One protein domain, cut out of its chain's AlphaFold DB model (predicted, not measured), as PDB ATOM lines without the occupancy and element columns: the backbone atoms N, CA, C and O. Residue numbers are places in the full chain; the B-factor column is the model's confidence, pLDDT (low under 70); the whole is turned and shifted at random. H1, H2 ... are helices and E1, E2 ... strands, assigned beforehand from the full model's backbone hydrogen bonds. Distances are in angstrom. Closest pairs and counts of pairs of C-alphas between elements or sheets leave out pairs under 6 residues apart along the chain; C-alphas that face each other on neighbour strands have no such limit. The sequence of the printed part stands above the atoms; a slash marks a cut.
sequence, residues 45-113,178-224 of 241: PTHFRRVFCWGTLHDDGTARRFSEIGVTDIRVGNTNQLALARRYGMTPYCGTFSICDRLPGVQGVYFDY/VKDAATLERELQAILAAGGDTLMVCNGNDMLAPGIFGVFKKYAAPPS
ATOM      1  N   PRO A  45      57.482 -12.492  73.327       63.47
ATOM      2  CA  PRO A  45      56.696 -13.600  72.803       63.47
ATOM      3  C   PRO A  45      55.211 -13.347  73.078       63.47
ATOM      4  O   PRO A  45      54.835 -12.964  74.178       63.47
ATOM      5  N   THR A  46      54.355 -13.546  72.078       82.00
ATOM      6  CA  THR A  46      52.894 -13.436  72.250       82.00
ATOM      7  C   THR A  46      52.264 -14.755  72.686       82.00
ATOM      8  O   THR A  46      51.104 -14.775  73.088       82.00
ATOM      9  N   HIS A  47      53.030 -15.850  72.602       88.19
ATOM     10  CA  HIS A  47      52.619 -17.197  72.972       88.19
ATOM     11  C   HIS A  47      53.771 -17.942  73.649       88.19
ATOM     12  O   HIS A  47      54.942 -17.709  73.335       88.19
ATOM     13  N   PHE A  48      53.440 -18.890  74.521       83.62
ATOM     14  CA  PHE A  48      54.414 -19.818  75.084       83.62
ATOM     15  C   PHE A  48      54.910 -20.777  74.001       83.62
ATOM     16  O   PHE A  48      54.133 -21.469  73.347       83.62
ATOM     17  N   ARG A  49      56.230 -20.845  73.826       84.25
ATOM     18  CA  ARG A  49      56.895 -21.783  72.913       84.25
ATOM     19  C   ARG A  49      56.760 -23.225  73.398       84.25
ATOM     20  O   ARG A  49      56.712 -24.142  72.578       84.25
ATOM     21  N   ARG A  50      56.754 -23.423  74.719       81.06
ATOM     22  CA  ARG A  50      56.655 -24.734  75.365       81.06
ATOM     23  C   ARG A  50      55.660 -24.687  76.518       81.06
ATOM     24  O   ARG A  50      55.771 -23.827  77.387       81.06
ATOM     25  N   VAL A  51      54.739 -25.644  76.547       87.06
ATOM     26  CA  VAL A  51      53.774 -25.836  77.631       87.06
ATOM     27  C   VAL A  51      53.837 -27.283  78.088       87.06
ATOM     28  O   VAL A  51      53.368 -28.185  77.392       87.06
ATOM     29  N   PHE A  52      54.430 -27.487  79.261       85.94
ATOM     30  CA  PHE A  52      54.470 -28.776  79.933       85.94
ATOM     31  C   PHE A  52      53.236 -28.957  80.819       85.94
ATOM     32  O   PHE A  52      52.914 -28.082  81.624       85.94
ATOM     33  N   CYS A  53      52.579 -30.110  80.723       86.31
ATOM     34  CA  CYS A  53      51.424 -30.461  81.540       86.31
ATOM     35  C   CYS A  53      51.678 -31.740  82.353       86.31
ATOM     36  O   CYS A  53      52.032 -32.786  81.812       86.31
ATOM     37  N   TRP A  54      51.430 -31.670  83.660       81.94
ATOM     38  CA  TRP A  54      51.419 -32.825  84.569       81.94
ATOM     39  C   TRP A  54      50.109 -33.618  84.542       81.94
ATOM     40  O   TRP A  54      50.009 -34.679  85.160       81.94
ATOM     41  N   GLY A  55      49.095 -33.103  83.842       80.06
ATOM     42  CA  GLY A  55      47.810 -33.765  83.663       80.06
ATOM     43  C   GLY A  55      47.946 -35.154  83.050       80.06
ATOM     44  O   GLY A  55      48.887 -35.456  82.320       80.06
ATOM     45  N   THR A  56      46.970 -36.007  83.343       82.56
ATOM     46  CA  THR A  56      46.954 -37.383  82.854       82.56
ATOM     47  C   THR A  56      46.073 -37.499  81.613       82.56
ATOM     48  O   THR A  56      44.940 -37.031  81.597       82.56
ATOM     49  N   LEU A  57      46.586 -38.149  80.565       88.88
ATOM     50  CA  LEU A  57      45.807 -38.475  79.371       88.88
ATOM     51  C   LEU A  57      44.933 -39.705  79.639       88.88
ATOM     52  O   LEU A  57      45.403 -40.838  79.550       88.88
ATOM     53  N   HIS A  58      43.677 -39.484  80.013       85.56
ATOM     54  CA  HIS A  58      42.741 -40.573  80.304       85.56
ATOM     55  C   HIS A  58      42.129 -41.176  79.034       85.56
ATOM     56  O   HIS A  58      41.963 -42.390  78.946       85.56
ATOM     57  N   ASP A  59      41.835 -40.330  78.050       92.81
ATOM     58  CA  ASP A  59      41.128 -40.680  76.824       92.81
ATOM     59  C   ASP A  59      41.486 -39.720  75.672       92.81
ATOM     60  O   ASP A  59      42.202 -38.725  75.843       92.81
ATOM     61  N   ASP A  60      40.978 -40.026  74.474       94.62
ATOM     62  CA  ASP A  60      41.114 -39.184  73.283       94.62
ATOM     63  C   ASP A  60      40.529 -37.778  73.482       94.62
ATOM     64  O   ASP A  60      41.089 -36.807  72.977       94.62
ATOM     65  N   GLY A  61      39.436 -37.640  74.241       93.44
ATOM     66  CA  GLY A  61      38.800 -36.346  74.494       93.44
ATOM     67  C   GLY A  61      39.720 -35.393  75.258       93.44
ATOM     68  O   GLY A  61      39.926 -34.248  74.853       93.44
ATOM     69  N   THR A  62      40.336 -35.888  76.326       91.69
ATOM     70  CA  THR A  62      41.312 -35.167  77.147       91.69
ATOM     71  C   THR A  62      42.551 -34.816  76.326       91.69
ATOM     72  O   THR A  62      42.984 -33.662  76.319       91.69
ATOM     73  N   ALA A  63      43.086 -35.784  75.573       93.06
ATOM     74  CA  ALA A  63      44.266 -35.577  74.736       93.06
ATOM     75  C   ALA A  63      44.023 -34.538  73.633       93.06
ATOM     76  O   ALA A  63      44.843 -33.638  73.436       93.06
ATOM     77  N   ARG A  64      42.857 -34.593  72.981       94.62
ATOM     78  CA  ARG A  64      42.426 -33.589  72.007       94.62
ATOM     79  C   ARG A  64      42.343 -32.204  72.636       94.62
ATOM     80  O   ARG A  64      42.885 -31.259  72.075       94.62
ATOM     81  N   ARG A  65      41.711 -32.065  73.806       93.62
ATOM     82  CA  ARG A  65      41.583 -30.757  74.468       93.62
ATOM     83  C   ARG A  65      42.940 -30.178  74.875       93.62
ATOM     84  O   ARG A  65      43.161 -28.989  74.672       93.62
ATOM     85  N   PHE A  66      43.872 -30.987  75.377       93.38
ATOM     86  CA  PHE A  66      45.245 -30.530  75.644       93.38
ATOM     87  C   PHE A  66      45.983 -30.112  74.370       93.38
ATOM     88  O   PHE A  66      46.637 -29.068  74.356       93.38
ATOM     89  N   SER A  67      45.813 -30.859  73.278       92.62
ATOM     90  CA  SER A  67      46.349 -30.470  71.973       92.62
ATOM     91  C   SER A  67      45.762 -29.147  71.476       92.62
ATOM     92  O   SER A  67      46.501 -28.320  70.951       92.62
ATOM     93  N   GLU A  68      44.457 -28.920  71.650       92.88
ATOM     94  CA  GLU A  68      43.780 -27.680  71.246       92.88
ATOM     95  C   GLU A  68      44.246 -26.462  72.046       92.88
ATOM     96  O   GLU A  68      44.236 -25.352  71.516       92.88
ATOM     97  N   ILE A  69      44.655 -26.663  73.302       91.94
ATOM     98  CA  ILE A  69      45.298 -25.626  74.113       91.94
ATOM     99  C   ILE A  69      46.708 -25.316  73.600       91.94
ATOM    100  O   ILE A  69      47.169 -24.191  73.751       91.94
ATOM    101  N   GLY A  70      47.390 -26.282  72.988       91.31
ATOM    102  CA  GLY A  70      48.798 -26.162  72.616       91.31
ATOM    103  C   GLY A  70      49.755 -26.719  73.669       91.31
ATOM    104  O   GLY A  70      50.908 -26.295  73.711       91.31
ATOM    105  N   VAL A  71      49.312 -27.670  74.505       91.56
ATOM    106  CA  VAL A  71      50.231 -28.466  75.335       91.56
ATOM    107  C   VAL A  71      51.244 -29.141  74.413       91.56
ATOM    108  O   VAL A  71      50.869 -29.829  73.465       91.56
ATOM    109  N   THR A  72      52.528 -28.911  74.665       89.88
ATOM    110  CA  THR A  72      53.617 -29.430  73.828       89.88
ATOM    111  C   THR A  72      54.303 -30.625  74.464       89.88
ATOM    112  O   THR A  72      54.762 -31.511  73.750       89.88
ATOM    113  N   ASP A  73      54.343 -30.669  75.793       88.44
ATOM    114  CA  ASP A  73      55.087 -31.650  76.569       88.44
ATOM    115  C   ASP A  73      54.166 -32.187  77.675       88.44
ATOM    116  O   ASP A  73      53.422 -31.422  78.294       88.44
ATOM    117  N   ILE A  74      54.168 -33.497  77.923       89.44
ATOM    118  CA  ILE A  74      53.222 -34.099  78.871       89.44
ATOM    119  C   ILE A  74      53.810 -35.266  79.649       89.44
ATOM    120  O   ILE A  74      54.565 -36.082  79.112       89.44
ATOM    121  N   ARG A  75      53.416 -35.372  80.919       86.44
ATOM    122  CA  ARG A  75      53.714 -36.537  81.747       86.44
ATOM    123  C   ARG A  75      52.888 -37.746  81.302       86.44
ATOM    124  O   ARG A  75      51.667 -37.681  81.189       86.44
ATOM    125  N   VAL A  76      53.547 -38.891  81.154       85.44
ATOM    126  CA  VAL A  76      52.926 -40.200  80.927       85.44
ATOM    127  C   VAL A  76      53.373 -41.192  82.003       85.44
ATOM    128  O   VAL A  76      54.469 -41.088  82.551       85.44
ATOM    129  N   GLY A  77      52.503 -42.144  82.327       80.56
ATOM    130  CA  GLY A  77      52.743 -43.205  83.306       80.56
ATOM    131  C   GLY A  77      52.472 -44.619  82.784       80.56
ATOM    132  O   GLY A  77      52.787 -45.580  83.476       80.56
ATOM    133  N   ASN A  78      51.897 -44.775  81.586       84.31
ATOM    134  CA  ASN A  78      51.638 -46.078  80.961       84.31
ATOM    135  C   ASN A  78      51.630 -45.999  79.419       84.31
ATOM    136  O   ASN A  78      51.721 -44.919  78.830       84.31
ATOM    137  N   THR A  79      51.521 -47.157  78.763       87.25
ATOM    138  CA  THR A  79      51.545 -47.304  77.296       87.25
ATOM    139  C   THR A  79      50.374 -46.612  76.598       87.25
ATOM    140  O   THR A  79      50.572 -46.014  75.542       87.25
ATOM    141  N   ASN A  80      49.179 -46.625  77.194       90.25
ATOM    142  CA  ASN A  80      48.005 -45.947  76.636       90.25
ATOM    143  C   ASN A  80      48.216 -44.427  76.593       90.25
ATOM    144  O   ASN A  80      47.995 -43.792  75.565       90.25
ATOM    145  N   GLN A  81      48.729 -43.850  77.680       90.94
ATOM    146  CA  GLN A  81      49.068 -42.427  77.757       90.94
ATOM    147  C   GLN A  81      50.177 -42.050  76.773       90.94
ATOM    148  O   GLN A  81      50.092 -41.011  76.122       90.94
ATOM    149  N   LEU A  82      51.191 -42.906  76.619       89.56
ATOM    150  CA  LEU A  82      52.242 -42.721  75.618       89.56
ATOM    151  C   LEU A  82      51.673 -42.704  74.190       89.56
ATOM    152  O   LEU A  82      52.042 -41.845  73.387       89.56
ATOM    153  N   ALA A  83      50.763 -43.629  73.874       91.25
ATOM    154  CA  ALA A  83      50.109 -43.693  72.571       91.25
ATOM    155  C   ALA A  83      49.261 -42.440  72.299       91.25
ATOM    156  O   ALA A  83      49.364 -41.859  71.217       91.25
ATOM    157  N   LEU A  84      48.485 -41.984  73.288       94.31
ATOM    158  CA  LEU A  84      47.704 -40.747  73.198       94.31
ATOM    159  C   LEU A  84      48.608 -39.524  72.997       94.31
ATOM    160  O   LEU A  84      48.381 -38.748  72.072       94.31
ATOM    161  N   ALA A  85      49.674 -39.377  73.789       91.31
ATOM    162  CA  ALA A  85      50.607 -38.258  73.658       91.31
ATOM    163  C   ALA A  85      51.188 -38.174  72.237       91.31
ATOM    164  O   ALA A  85      51.124 -37.124  71.597       91.31
ATOM    165  N   ARG A  86      51.661 -39.305  71.691       91.88
ATOM    166  CA  ARG A  86      52.203 -39.372  70.325       91.88
ATOM    167  C   ARG A  86      51.159 -39.054  69.257       91.88
ATOM    168  O   ARG A  86      51.462 -38.314  68.322       91.88
ATOM    169  N   ARG A  87      49.942 -39.596  69.388       94.56
ATOM    170  CA  ARG A  87      48.842 -39.373  68.435       94.56
ATOM    171  C   ARG A  87      48.524 -37.886  68.285       94.56
ATOM    172  O   ARG A  87      48.335 -37.420  67.166       94.56
ATOM    173  N   TYR A  88      48.523 -37.154  69.396       94.38
ATOM    174  CA  TYR A  88      48.206 -35.727  69.445       94.38
ATOM    175  C   TYR A  88      49.446 -34.816  69.392       94.38
ATOM    176  O   TYR A  88      49.355 -33.625  69.676       94.38
ATOM    177  N   GLY A  89      50.611 -35.350  69.005       91.19
ATOM    178  CA  GLY A  89      51.817 -34.555  68.759       91.19
ATOM    179  C   GLY A  89      52.461 -33.941  70.006       91.19
ATOM    180  O   GLY A  89      53.205 -32.972  69.880       91.19
ATOM    181  N   MET A  90      52.188 -34.493  71.191       92.50
ATOM    182  CA  MET A  90      52.808 -34.088  72.452       92.50
ATOM    183  C   MET A  90      54.073 -34.905  72.717       92.50
ATOM    184  O   MET A  90      54.109 -36.118  72.499       92.50
ATOM    185  N   THR A  91      55.111 -34.250  73.229       89.50
ATOM    186  CA  THR A  91      56.355 -34.893  73.648       89.50
ATOM    187  C   THR A  91      56.164 -35.569  75.014       89.50
ATOM    188  O   THR A  91      55.896 -34.877  75.998       89.50
ATOM    189  N   PRO A  92      56.280 -36.908  75.110       87.00
ATOM    190  CA  PRO A  92      56.011 -37.632  76.345       87.00
ATOM    191  C   PRO A  92      57.239 -37.681  77.262       87.00
ATOM    192  O   PRO A  92      58.346 -38.021  76.825       87.00
ATOM    193  N   TYR A  93      57.004 -37.438  78.547       77.81
ATOM    194  CA  TYR A  93      57.984 -37.556  79.621       77.81
ATOM    195  C   TYR A  93      57.498 -38.501  80.715       77.81
ATOM    196  O   TYR A  93      56.319 -38.509  81.063       77.81
ATOM    197  N   CYS A  94      58.413 -39.251  81.320       71.38
ATOM    198  CA  CYS A  94      58.111 -40.011  82.530       71.38
ATOM    199  C   CYS A  94      58.065 -39.084  83.746       71.38
ATOM    200  O   CYS A  94      58.951 -38.248  83.918       71.38
ATOM    201  N   GLY A  95      57.052 -39.254  84.597       61.22
ATOM    202  CA  GLY A  95      57.000 -38.585  85.900       61.22
ATOM    203  C   GLY A  95      57.787 -39.363  86.954       61.22
ATOM    204  O   GLY A  95      57.706 -40.584  87.000       61.22
ATOM    205  N   THR A  96      58.499 -38.663  87.831       52.69
ATOM    206  CA  THR A  96      59.401 -39.245  88.846       52.69
ATOM    207  C   THR A  96      58.714 -40.111  89.907       52.69
ATOM    208  O   THR A  96      59.345 -41.007  90.458       52.69
ATOM    209  N   PHE A  97      57.424 -39.893  90.187       52.00
ATOM    210  CA  PHE A  97      56.654 -40.670  91.177       52.00
ATOM    211  C   PHE A  97      56.151 -42.022  90.656       52.00
ATOM    212  O   PHE A  97      55.392 -42.718  91.327       52.00
ATOM    213  N   SER A  98      56.504 -42.390  89.429       46.50
ATOM    214  CA  SER A  98      56.129 -43.667  88.836       46.50
ATOM    215  C   SER A  98      57.371 -44.249  88.198       46.50
ATOM    216  O   SER A  98      57.973 -43.619  87.336       46.50
ATOM    217  N   ILE A  99      57.778 -45.435  88.648       42.03
ATOM    218  CA  ILE A  99      58.905 -46.170  88.073       42.03
ATOM    219  C   ILE A  99      58.518 -46.526  86.633       42.03
ATOM    220  O   ILE A  99      57.835 -47.516  86.376       42.03
ATOM    221  N   CYS A 100      58.884 -45.660  85.693       48.16
ATOM    222  CA  CYS A 100      58.595 -45.800  84.270       48.16
ATOM    223  C   CYS A 100      59.799 -46.344  83.490       48.16
ATOM    224  O   CYS A 100      59.822 -46.225  82.265       48.16
ATOM    225  N   ASP A 101      60.752 -46.992  84.171       44.66
ATOM    226  CA  ASP A 101      61.990 -47.585  83.630       44.66
ATOM    227  C   ASP A 101      61.763 -48.644  82.525       44.66
ATOM    228  O   ASP A 101      62.692 -49.311  82.080       44.66
ATOM    229  N   ARG A 102      60.519 -48.829  82.063       52.09
ATOM    230  CA  ARG A 102      60.101 -49.834  81.082       52.09
ATOM    231  C   ARG A 102      59.250 -49.293  79.924       52.09
ATOM    232  O   ARG A 102      58.703 -50.102  79.184       52.09
ATOM    233  N   LEU A 103      59.097 -47.973  79.739       55.91
ATOM    234  CA  LEU A 103      58.352 -47.419  78.589       55.91
ATOM    235  C   LEU A 103      59.288 -47.025  77.428       55.91
ATOM    236  O   LEU A 103      59.845 -45.924  77.442       55.91
ATOM    237  N   PRO A 104      59.451 -47.867  76.386       60.81
ATOM    238  CA  PRO A 104      60.277 -47.525  75.233       60.81
ATOM    239  C   PRO A 104      59.745 -46.297  74.465       60.81
ATOM    240  O   PRO A 104      58.622 -46.262  73.949       60.81
ATOM    241  N   GLY A 105      60.604 -45.279  74.349       60.28
ATOM    242  CA  GLY A 105      60.409 -44.094  73.510       60.28
ATOM    243  C   GLY A 105      59.707 -42.899  74.169       60.28
ATOM    244  O   GLY A 105      59.059 -42.110  73.472       60.28
ATOM    245  N   VAL A 106      59.835 -42.754  75.487       51.50
ATOM    246  CA  VAL A 106      59.765 -41.441  76.149       51.50
ATOM    247  C   VAL A 106      61.037 -40.638  75.854       51.50
ATOM    248  O   VAL A 106      62.096 -41.226  75.650       51.50
ATOM    249  N   GLN A 107      60.947 -39.307  75.802       57.75
ATOM    250  CA  GLN A 107      62.110 -38.457  75.481       57.75
ATOM    251  C   GLN A 107      62.994 -38.158  76.700       57.75
ATOM    252  O   GLN A 107      64.116 -37.682  76.553       57.75
ATOM    253  N   GLY A 108      62.500 -38.435  77.906       47.00
ATOM    254  CA  GLY A 108      63.248 -38.257  79.141       47.00
ATOM    255  C   GLY A 108      62.369 -38.386  80.380       47.00
ATOM    256  O   GLY A 108      61.165 -38.642  80.299       47.00
ATOM    257  N   VAL A 109      62.991 -38.182  81.536       47.41
ATOM    258  CA  VAL A 109      62.307 -38.022  82.820       47.41
ATOM    259  C   VAL A 109      62.099 -36.531  83.042       47.41
ATOM    260  O   VAL A 109      63.054 -35.758  82.966       47.41
ATOM    261  N   TYR A 110      60.860 -36.121  83.292       41.88
ATOM    262  CA  TYR A 110      60.578 -34.758  83.720       41.88
ATOM    263  C   TYR A 110      60.457 -34.773  85.234       41.88
ATOM    264  O   TYR A 110      59.640 -35.498  85.806       41.88
ATOM    265  N   PHE A 111      61.316 -34.001  85.883       44.66
ATOM    266  CA  PHE A 111      61.250 -33.817  87.318       44.66
ATOM    267  C   PHE A 111      60.080 -32.886  87.599       44.66
ATOM    268  O   PHE A 111      60.057 -31.756  87.100       44.66
ATOM    269  N   ASP A 112      59.121 -33.344  88.409       43.50
ATOM    270  CA  ASP A 112      58.389 -32.367  89.208       43.50
ATOM    271  C   ASP A 112      59.470 -31.650  89.975       43.50
ATOM    272  O   ASP A 112      60.426 -32.300  90.415       43.50
ATOM    273  N   TYR A 113      59.389 -30.327  89.956       42.16
ATOM    274  CA  TYR A 113      60.370 -29.436  90.538       42.16
ATOM    275  C   TYR A 113      61.052 -30.138  91.720       42.16
ATOM    276  O   TYR A 113      60.370 -30.662  92.607       42.16
ATOM    277  N   VAL A 178      42.687 -19.988  94.011       54.19
ATOM    278  CA  VAL A 178      41.550 -19.879  93.098       54.19
ATOM    279  C   VAL A 178      41.873 -18.761  92.128       54.19
ATOM    280  O   VAL A 178      41.895 -17.593  92.506       54.19
ATOM    281  N   LYS A 179      42.153 -19.137  90.882       63.94
ATOM    282  CA  LYS A 179      42.409 -18.186  89.804       63.94
ATOM    283  C   LYS A 179      41.196 -18.165  88.896       63.94
ATOM    284  O   LYS A 179      40.850 -19.184  88.302       63.94
ATOM    285  N   ASP A 180      40.542 -17.015  88.816       79.00
ATOM    286  CA  ASP A 180      39.573 -16.785  87.756       79.00
ATOM    287  C   ASP A 180      40.289 -16.586  86.408       79.00
ATOM    288  O   ASP A 180      41.510 -16.401  86.334       79.00
ATOM    289  N   ALA A 181      39.518 -16.640  85.322       83.38
ATOM    290  CA  ALA A 181      40.046 -16.504  83.968       83.38
ATOM    291  C   ALA A 181      40.786 -15.172  83.755       83.38
ATOM    292  O   ALA A 181      41.834 -15.151  83.114       83.38
ATOM    293  N   ALA A 182      40.282 -14.078  84.336       81.50
ATOM    294  CA  ALA A 182      40.881 -12.754  84.196       81.50
ATOM    295  C   ALA A 182      42.242 -12.654  84.905       81.50
ATOM    296  O   ALA A 182      43.174 -12.041  84.389       81.50
ATOM    297  N   THR A 183      42.373 -13.260  86.084       74.19
ATOM    298  CA  THR A 183      43.622 -13.313  86.847       74.19
ATOM    299  C   THR A 183      44.645 -14.186  86.144       74.19
ATOM    300  O   THR A 183      45.774 -13.740  85.953       74.19
ATOM    301  N   LEU A 184      44.240 -15.375  85.681       82.25
ATOM    302  CA  LEU A 184      45.105 -16.230  84.871       82.25
ATOM    303  C   LEU A 184      45.610 -15.484  83.629       82.25
ATOM    304  O   LEU A 184      46.801 -15.499  83.346       82.25
ATOM    305  N   GLU A 185      44.723 -14.797  82.908       85.19
ATOM    306  CA  GLU A 185      45.102 -14.039  81.717       85.19
ATOM    307  C   GLU A 185      46.146 -12.956  82.024       85.19
ATOM    308  O   GLU A 185      47.158 -12.878  81.325       85.19
ATOM    309  N   ARG A 186      45.960 -12.172  83.097       76.19
ATOM    310  CA  ARG A 186      46.946 -11.163  83.526       76.19
ATOM    311  C   ARG A 186      48.297 -11.783  83.883       76.19
ATOM    312  O   ARG A 186      49.332 -11.220  83.539       76.19
ATOM    313  N   GLU A 187      48.308 -12.934  84.551       77.62
ATOM    314  CA  GLU A 187      49.548 -13.633  84.901       77.62
ATOM    315  C   GLU A 187      50.292 -14.140  83.659       77.62
ATOM    316  O   GLU A 187      51.497 -13.919  83.535       77.62
ATOM    317  N   LEU A 188      49.590 -14.772  82.712       81.81
ATOM    318  CA  LEU A 188      50.200 -15.245  81.465       81.81
ATOM    319  C   LEU A 188      50.775 -14.079  80.648       81.81
ATOM    320  O   LEU A 188      51.900 -14.173  80.156       81.81
ATOM    321  N   GLN A 189      50.048 -12.957  80.565       80.38
ATOM    322  CA  GLN A 189      50.539 -11.723  79.945       80.38
ATOM    323  C   GLN A 189      51.796 -11.194  80.638       80.38
ATOM    324  O   GLN A 189      52.756 -10.835  79.959       80.38
ATOM    325  N   ALA A 190      51.819 -11.165  81.974       71.12
ATOM    326  CA  ALA A 190      52.971 -10.695  82.734       71.12
ATOM    327  C   ALA A 190      54.214 -11.569  82.502       71.12
ATOM    328  O   ALA A 190      55.310 -11.037  82.328       71.12
ATOM    329  N   ILE A 191      54.051 -12.897  82.439       71.00
ATOM    330  CA  ILE A 191      55.157 -13.824  82.155       71.00
ATOM    331  C   ILE A 191      55.732 -13.562  80.756       71.00
ATOM    332  O   ILE A 191      56.946 -13.424  80.607       71.00
ATOM    333  N   LEU A 192      54.867 -13.449  79.745       75.06
ATOM    334  CA  LEU A 192      55.272 -13.170  78.367       75.06
ATOM    335  C   LEU A 192      55.937 -11.791  78.232       75.06
ATOM    336  O   LEU A 192      56.973 -11.661  77.576       75.06
ATOM    337  N   ALA A 193      55.393 -10.768  78.898       69.44
ATOM    338  CA  ALA A 193      55.964  -9.422  78.932       69.44
ATOM    339  C   ALA A 193      57.357  -9.395  79.583       69.44
ATOM    340  O   ALA A 193      58.225  -8.650  79.131       69.44
ATOM    341  N   ALA A 194      57.595 -10.250  80.582       63.91
ATOM    342  CA  ALA A 194      58.903 -10.450  81.205       63.91
ATOM    343  C   ALA A 194      59.875 -11.298  80.353       63.91
ATOM    344  O   ALA A 194      61.016 -11.517  80.758       63.91
ATOM    345  N   GLY A 195      59.446 -11.778  79.178       68.94
ATOM    346  CA  GLY A 195      60.251 -12.600  78.272       68.94
ATOM    347  C   GLY A 195      60.243 -14.097  78.592       68.94
ATOM    348  O   GLY A 195      61.014 -14.847  77.993       68.94
ATOM    349  N   GLY A 196      59.385 -14.549  79.511       70.19
ATOM    350  CA  GLY A 196      59.161 -15.972  79.746       70.19
ATOM    351  C   GLY A 196      58.455 -16.606  78.549       70.19
ATOM    352  O   GLY A 196      57.425 -16.115  78.106       70.19
ATOM    353  N   ASP A 197      58.997 -17.703  78.022       77.38
ATOM    354  CA  ASP A 197      58.473 -18.379  76.825       77.38
ATOM    355  C   ASP A 197      58.074 -19.843  77.080       77.38
ATOM    356  O   ASP A 197      57.654 -20.548  76.161       77.38
ATOM    357  N   THR A 198      58.218 -20.313  78.319       78.12
ATOM    358  CA  THR A 198      57.974 -21.698  78.727       78.12
ATOM    359  C   THR A 198      57.071 -21.719  79.955       78.12
ATOM    360  O   THR A 198      57.286 -20.961  80.900       78.12
ATOM    361  N   LEU A 199      56.072 -22.598  79.944       79.00
ATOM    362  CA  LEU A 199      55.063 -22.736  80.988       79.00
ATOM    363  C   LEU A 199      54.997 -24.186  81.477       79.00
ATOM    364  O   LEU A 199      55.069 -25.118  80.678       79.00
ATOM    365  N   MET A 200      54.822 -24.374  82.783       82.75
ATOM    366  CA  MET A 200      54.533 -25.669  83.398       82.75
ATOM    367  C   MET A 200      53.207 -25.574  84.149       82.75
ATOM    368  O   MET A 200      52.991 -24.619  84.892       82.75
ATOM    369  N   VAL A 201      52.330 -26.558  83.951       79.19
ATOM    370  CA  VAL A 201      51.033 -26.646  84.625       79.19
ATOM    371  C   VAL A 201      50.957 -27.946  85.420       79.19
ATOM    372  O   VAL A 201      51.035 -29.035  84.848       79.19
ATOM    373  N   CYS A 202      50.818 -27.836  86.743       75.25
ATOM    374  CA  CYS A 202      50.880 -28.975  87.667       75.25
ATOM    375  C   CYS A 202      49.598 -29.813  87.730       75.25
ATOM    376  O   CYS A 202      49.658 -31.002  88.019       75.25
ATOM    377  N   ASN A 203      48.441 -29.237  87.413       77.19
ATOM    378  CA  ASN A 203      47.195 -29.984  87.306       77.19
ATOM    379  C   ASN A 203      46.522 -29.676  85.968       77.19
ATOM    380  O   ASN A 203      45.904 -28.632  85.784       77.19
ATOM    381  N   GLY A 204      46.640 -30.600  85.015       79.62
ATOM    382  CA  GLY A 204      46.078 -30.403  83.680       79.62
ATOM    383  C   GLY A 204      44.555 -30.264  83.655       79.62
ATOM    384  O   GLY A 204      44.032 -29.605  82.761       79.62
ATOM    385  N   ASN A 205      43.832 -30.813  84.638       82.00
ATOM    386  CA  ASN A 205      42.371 -30.682  84.692       82.00
ATOM    387  C   ASN A 205      41.930 -29.224  84.862       82.00
ATOM    388  O   ASN A 205      40.902 -28.827  84.315       82.00
ATOM    389  N   ASP A 206      42.741 -28.410  85.535       81.81
ATOM    390  CA  ASP A 206      42.469 -26.986  85.723       81.81
ATOM    391  C   ASP A 206      42.478 -26.243  84.385       81.81
ATOM    392  O   ASP A 206      41.677 -25.337  84.163       81.81
ATOM    393  N   MET A 207      43.295 -26.698  83.430       86.75
ATOM    394  CA  MET A 207      43.324 -26.156  82.070       86.75
ATOM    395  C   MET A 207      42.032 -26.430  81.291       86.75
ATOM    396  O   MET A 207      41.757 -25.764  80.297       86.75
ATOM    397  N   LEU A 208      41.237 -27.415  81.714       88.88
ATOM    398  CA  LEU A 208      39.995 -27.815  81.051       88.88
ATOM    399  C   LEU A 208      38.756 -27.147  81.649       88.88
ATOM    400  O   LEU A 208      37.669 -27.285  81.068       88.88
ATOM    401  N   ALA A 209      38.906 -26.440  82.771       85.44
ATOM    402  CA  ALA A 209      37.805 -25.794  83.462       85.44
ATOM    403  C   ALA A 209      37.111 -24.744  82.566       85.44
ATOM    404  O   ALA A 209      37.767 -24.090  81.739       85.44
ATOM    405  N   PRO A 210      35.783 -24.561  82.710       84.94
ATOM    406  CA  PRO A 210      35.051 -23.514  82.004       84.94
ATOM    407  C   PRO A 210      35.691 -22.136  82.219       84.94
ATOM    408  O   PRO A 210      36.108 -21.800  83.323       84.94
ATOM    409  N   GLY A 211      35.814 -21.345  81.153       83.12
ATOM    410  CA  GLY A 211      36.486 -20.037  81.175       83.12
ATOM    411  C   GLY A 211      38.021 -20.101  81.155       83.12
ATOM    412  O   GLY A 211      38.644 -19.299  80.469       83.12
ATOM    413  N   ILE A 212      38.638 -21.091  81.807       89.00
ATOM    414  CA  ILE A 212      40.102 -21.259  81.857       89.00
ATOM    415  C   ILE A 212      40.668 -21.810  80.544       89.00
ATOM    416  O   ILE A 212      41.686 -21.325  80.047       89.00
ATOM    417  N   PHE A 213      39.971 -22.772  79.933       90.25
ATOM    418  CA  PHE A 213      40.380 -23.394  78.668       90.25
ATOM    419  C   PHE A 213      40.677 -22.373  77.562       90.25
ATOM    420  O   PHE A 213      41.704 -22.454  76.885       90.25
ATOM    421  N   GLY A 214      39.787 -21.389  77.390       88.44
ATOM    422  CA  GLY A 214      39.933 -20.354  76.368       88.44
ATOM    423  C   GLY A 214      41.149 -19.460  76.604       88.44
ATOM    424  O   GLY A 214      41.836 -19.106  75.648       88.44
ATOM    425  N   VAL A 215      41.454 -19.161  77.872       89.06
ATOM    426  CA  VAL A 215      42.624 -18.363  78.253       89.06
ATOM    427  C   VAL A 215      43.908 -19.107  77.912       89.06
ATOM    428  O   VAL A 215      44.739 -18.563  77.193       89.06
ATOM    429  N   PHE A 216      44.067 -20.367  78.333       90.12
ATOM    430  CA  PHE A 216      45.273 -21.116  77.966       90.12
ATOM    431  C   PHE A 216      45.420 -21.242  76.451       90.12
ATOM    432  O   PHE A 216      46.488 -20.945  75.926       90.12
ATOM    433  N   LYS A 217      44.347 -21.600  75.735       90.56
ATOM    434  CA  LYS A 217      44.373 -21.708  74.270       90.56
ATOM    435  C   LYS A 217      44.840 -20.413  73.601       90.56
ATOM    436  O   LYS A 217      45.626 -20.479  72.663       90.56
ATOM    437  N   LYS A 218      44.406 -19.252  74.099       90.19
ATOM    438  CA  LYS A 218      44.804 -17.936  73.577       90.19
ATOM    439  C   LYS A 218      46.315 -17.686  73.652       90.19
ATOM    440  O   LYS A 218      46.841 -17.047  72.752       90.19
ATOM    441  N   TYR A 219      47.000 -18.168  74.690       87.50
ATOM    442  CA  TYR A 219      48.424 -17.871  74.926       87.50
ATOM    443  C   TYR A 219      49.366 -19.055  74.673       87.50
ATOM    444  O   TYR A 219      50.576 -18.863  74.601       87.50
ATOM    445  N   ALA A 220      48.857 -20.279  74.553       85.69
ATOM    446  CA  ALA A 220      49.667 -21.482  74.360       85.69
ATOM    447  C   ALA A 220      49.577 -22.055  72.939       85.69
ATOM    448  O   ALA A 220      50.562 -22.599  72.443       85.69
ATOM    449  N   ALA A 221      48.438 -21.919  72.252       77.19
ATOM    450  CA  ALA A 221      48.299 -22.430  70.894       77.19
ATOM    451  C   ALA A 221      48.866 -21.401  69.907       77.19
ATOM    452  O   ALA A 221      48.274 -20.332  69.751       77.19
ATOM    453  N   PRO A 222      49.976 -21.679  69.197       62.88
ATOM    454  CA  PRO A 222      50.429 -20.762  68.166       62.88
ATOM    455  C   PRO A 222      49.363 -20.675  67.059       62.88
ATOM    456  O   PRO A 222      48.773 -21.703  66.692       62.88
ATOM    457  N   PRO A 223      49.138 -19.487  66.471       50.91
ATOM    458  CA  PRO A 223      48.185 -19.300  65.386       50.91
ATOM    459  C   PRO A 223      48.739 -19.940  64.106       50.91
ATOM    460  O   PRO A 223      49.328 -19.253  63.283       50.91
ATOM    461  N   SER A 224      48.668 -21.275  63.982       48.00
ATOM    462  CA  SER A 224      48.823 -22.063  62.731       48.00
ATOM    463  C   SER A 224      49.054 -23.574  62.918       48.00
ATOM    464  O   SER A 224      49.053 -24.298  61.925       48.00
TER     465      SER A 224
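AT A GLANCE: This is residues 45 to 113 and 178 to 224 of the 241 residues of an uncharacterized protein of Lentisphaerae bacterium (UniProt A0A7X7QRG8). A small twisted wall of four short parallel strands has H2, H1 and H5 following one another along one face, with H4 near the ends of E1 and E4, and H3 beyond the E4 edge beside H5. At the opposite edge, by E3, residues 96 to 113 form a long loop with no named element. The printed part has 116 residues, with five named helices and four named strands in the order E1 H1 E2 H2 E3 H3 E4 H4 H5; the sheet runs E3 E2 E1 E4, and the class is mixed, helices and strands. The whole is compact, with a radius of gyration of the C-alphas of 14.0 A and spans of 41 by 31 by 27 A.

HOW THE PARTS SIT: E1, residues 50 to 53, is an inner strand, parallel to the edge strand E4, residues 198 to 201, at 11 degrees, with N 52 and O 199 2.8 A apart. H1, residues 60 to 69, only grazes the sheet and leads to E2, residues 73 to 76, parallel to E1 at 23 degrees, with N 53 and O 73 2.9 A apart. H2, residues 79 to 87, lies over E2 and the edge strand E3, residues 91 to 95, at a height over the sheet of 9.2 A. E3 is parallel to E2 at 45 degrees, with N 76 and O 93 2.8 A apart. E1, H1, E2 and E2, H2, E3 are strand-helix-strand units, two parallel neighbour strands with a helix between, each with a right-handed crossover. The hub is H5, residues 212 to 220. It touches H1 at a steep tilt of 55 degrees, closest at the C-alphas of Ile 69 and Lys 217, 4.0 A. It touches H3, residues 181 to 193, at a shallow tilt of 14 degrees, the same way, closest at the C-alphas of Ala 181 and Ile 212, 5.2 A. H4, residues 204 to 208, only just touches H5, and only at the corner, with 3 pairs of C-alphas within 8 A, the closest those of Met 207 and Phe 213, 5.3 A. Every O i to N i+4 pair is within hydrogen-bond range in H1, H2, H3 and H5; H4 has 0 of 1, and 2 of 2 O i to N i+3 pairs.

IN THESE COORDINATES: E1 begins at C-alpha 50, (56.655, -24.734, 75.365). H1 is 14.2 A long, H3 18.1 A and E3 12.8 A. H5 ends at C-alpha 220, (49.667, -21.482, 74.360).

THE WHOLE: Residues 114 to 177 are not printed, and C-alphas 113 and 178 are 21.3 A apart across the cut. Of the links printed whole, none is long. The mean pLDDT of the printed part is 77.8, and 28 residues are under 70, among them residues 95 to 113.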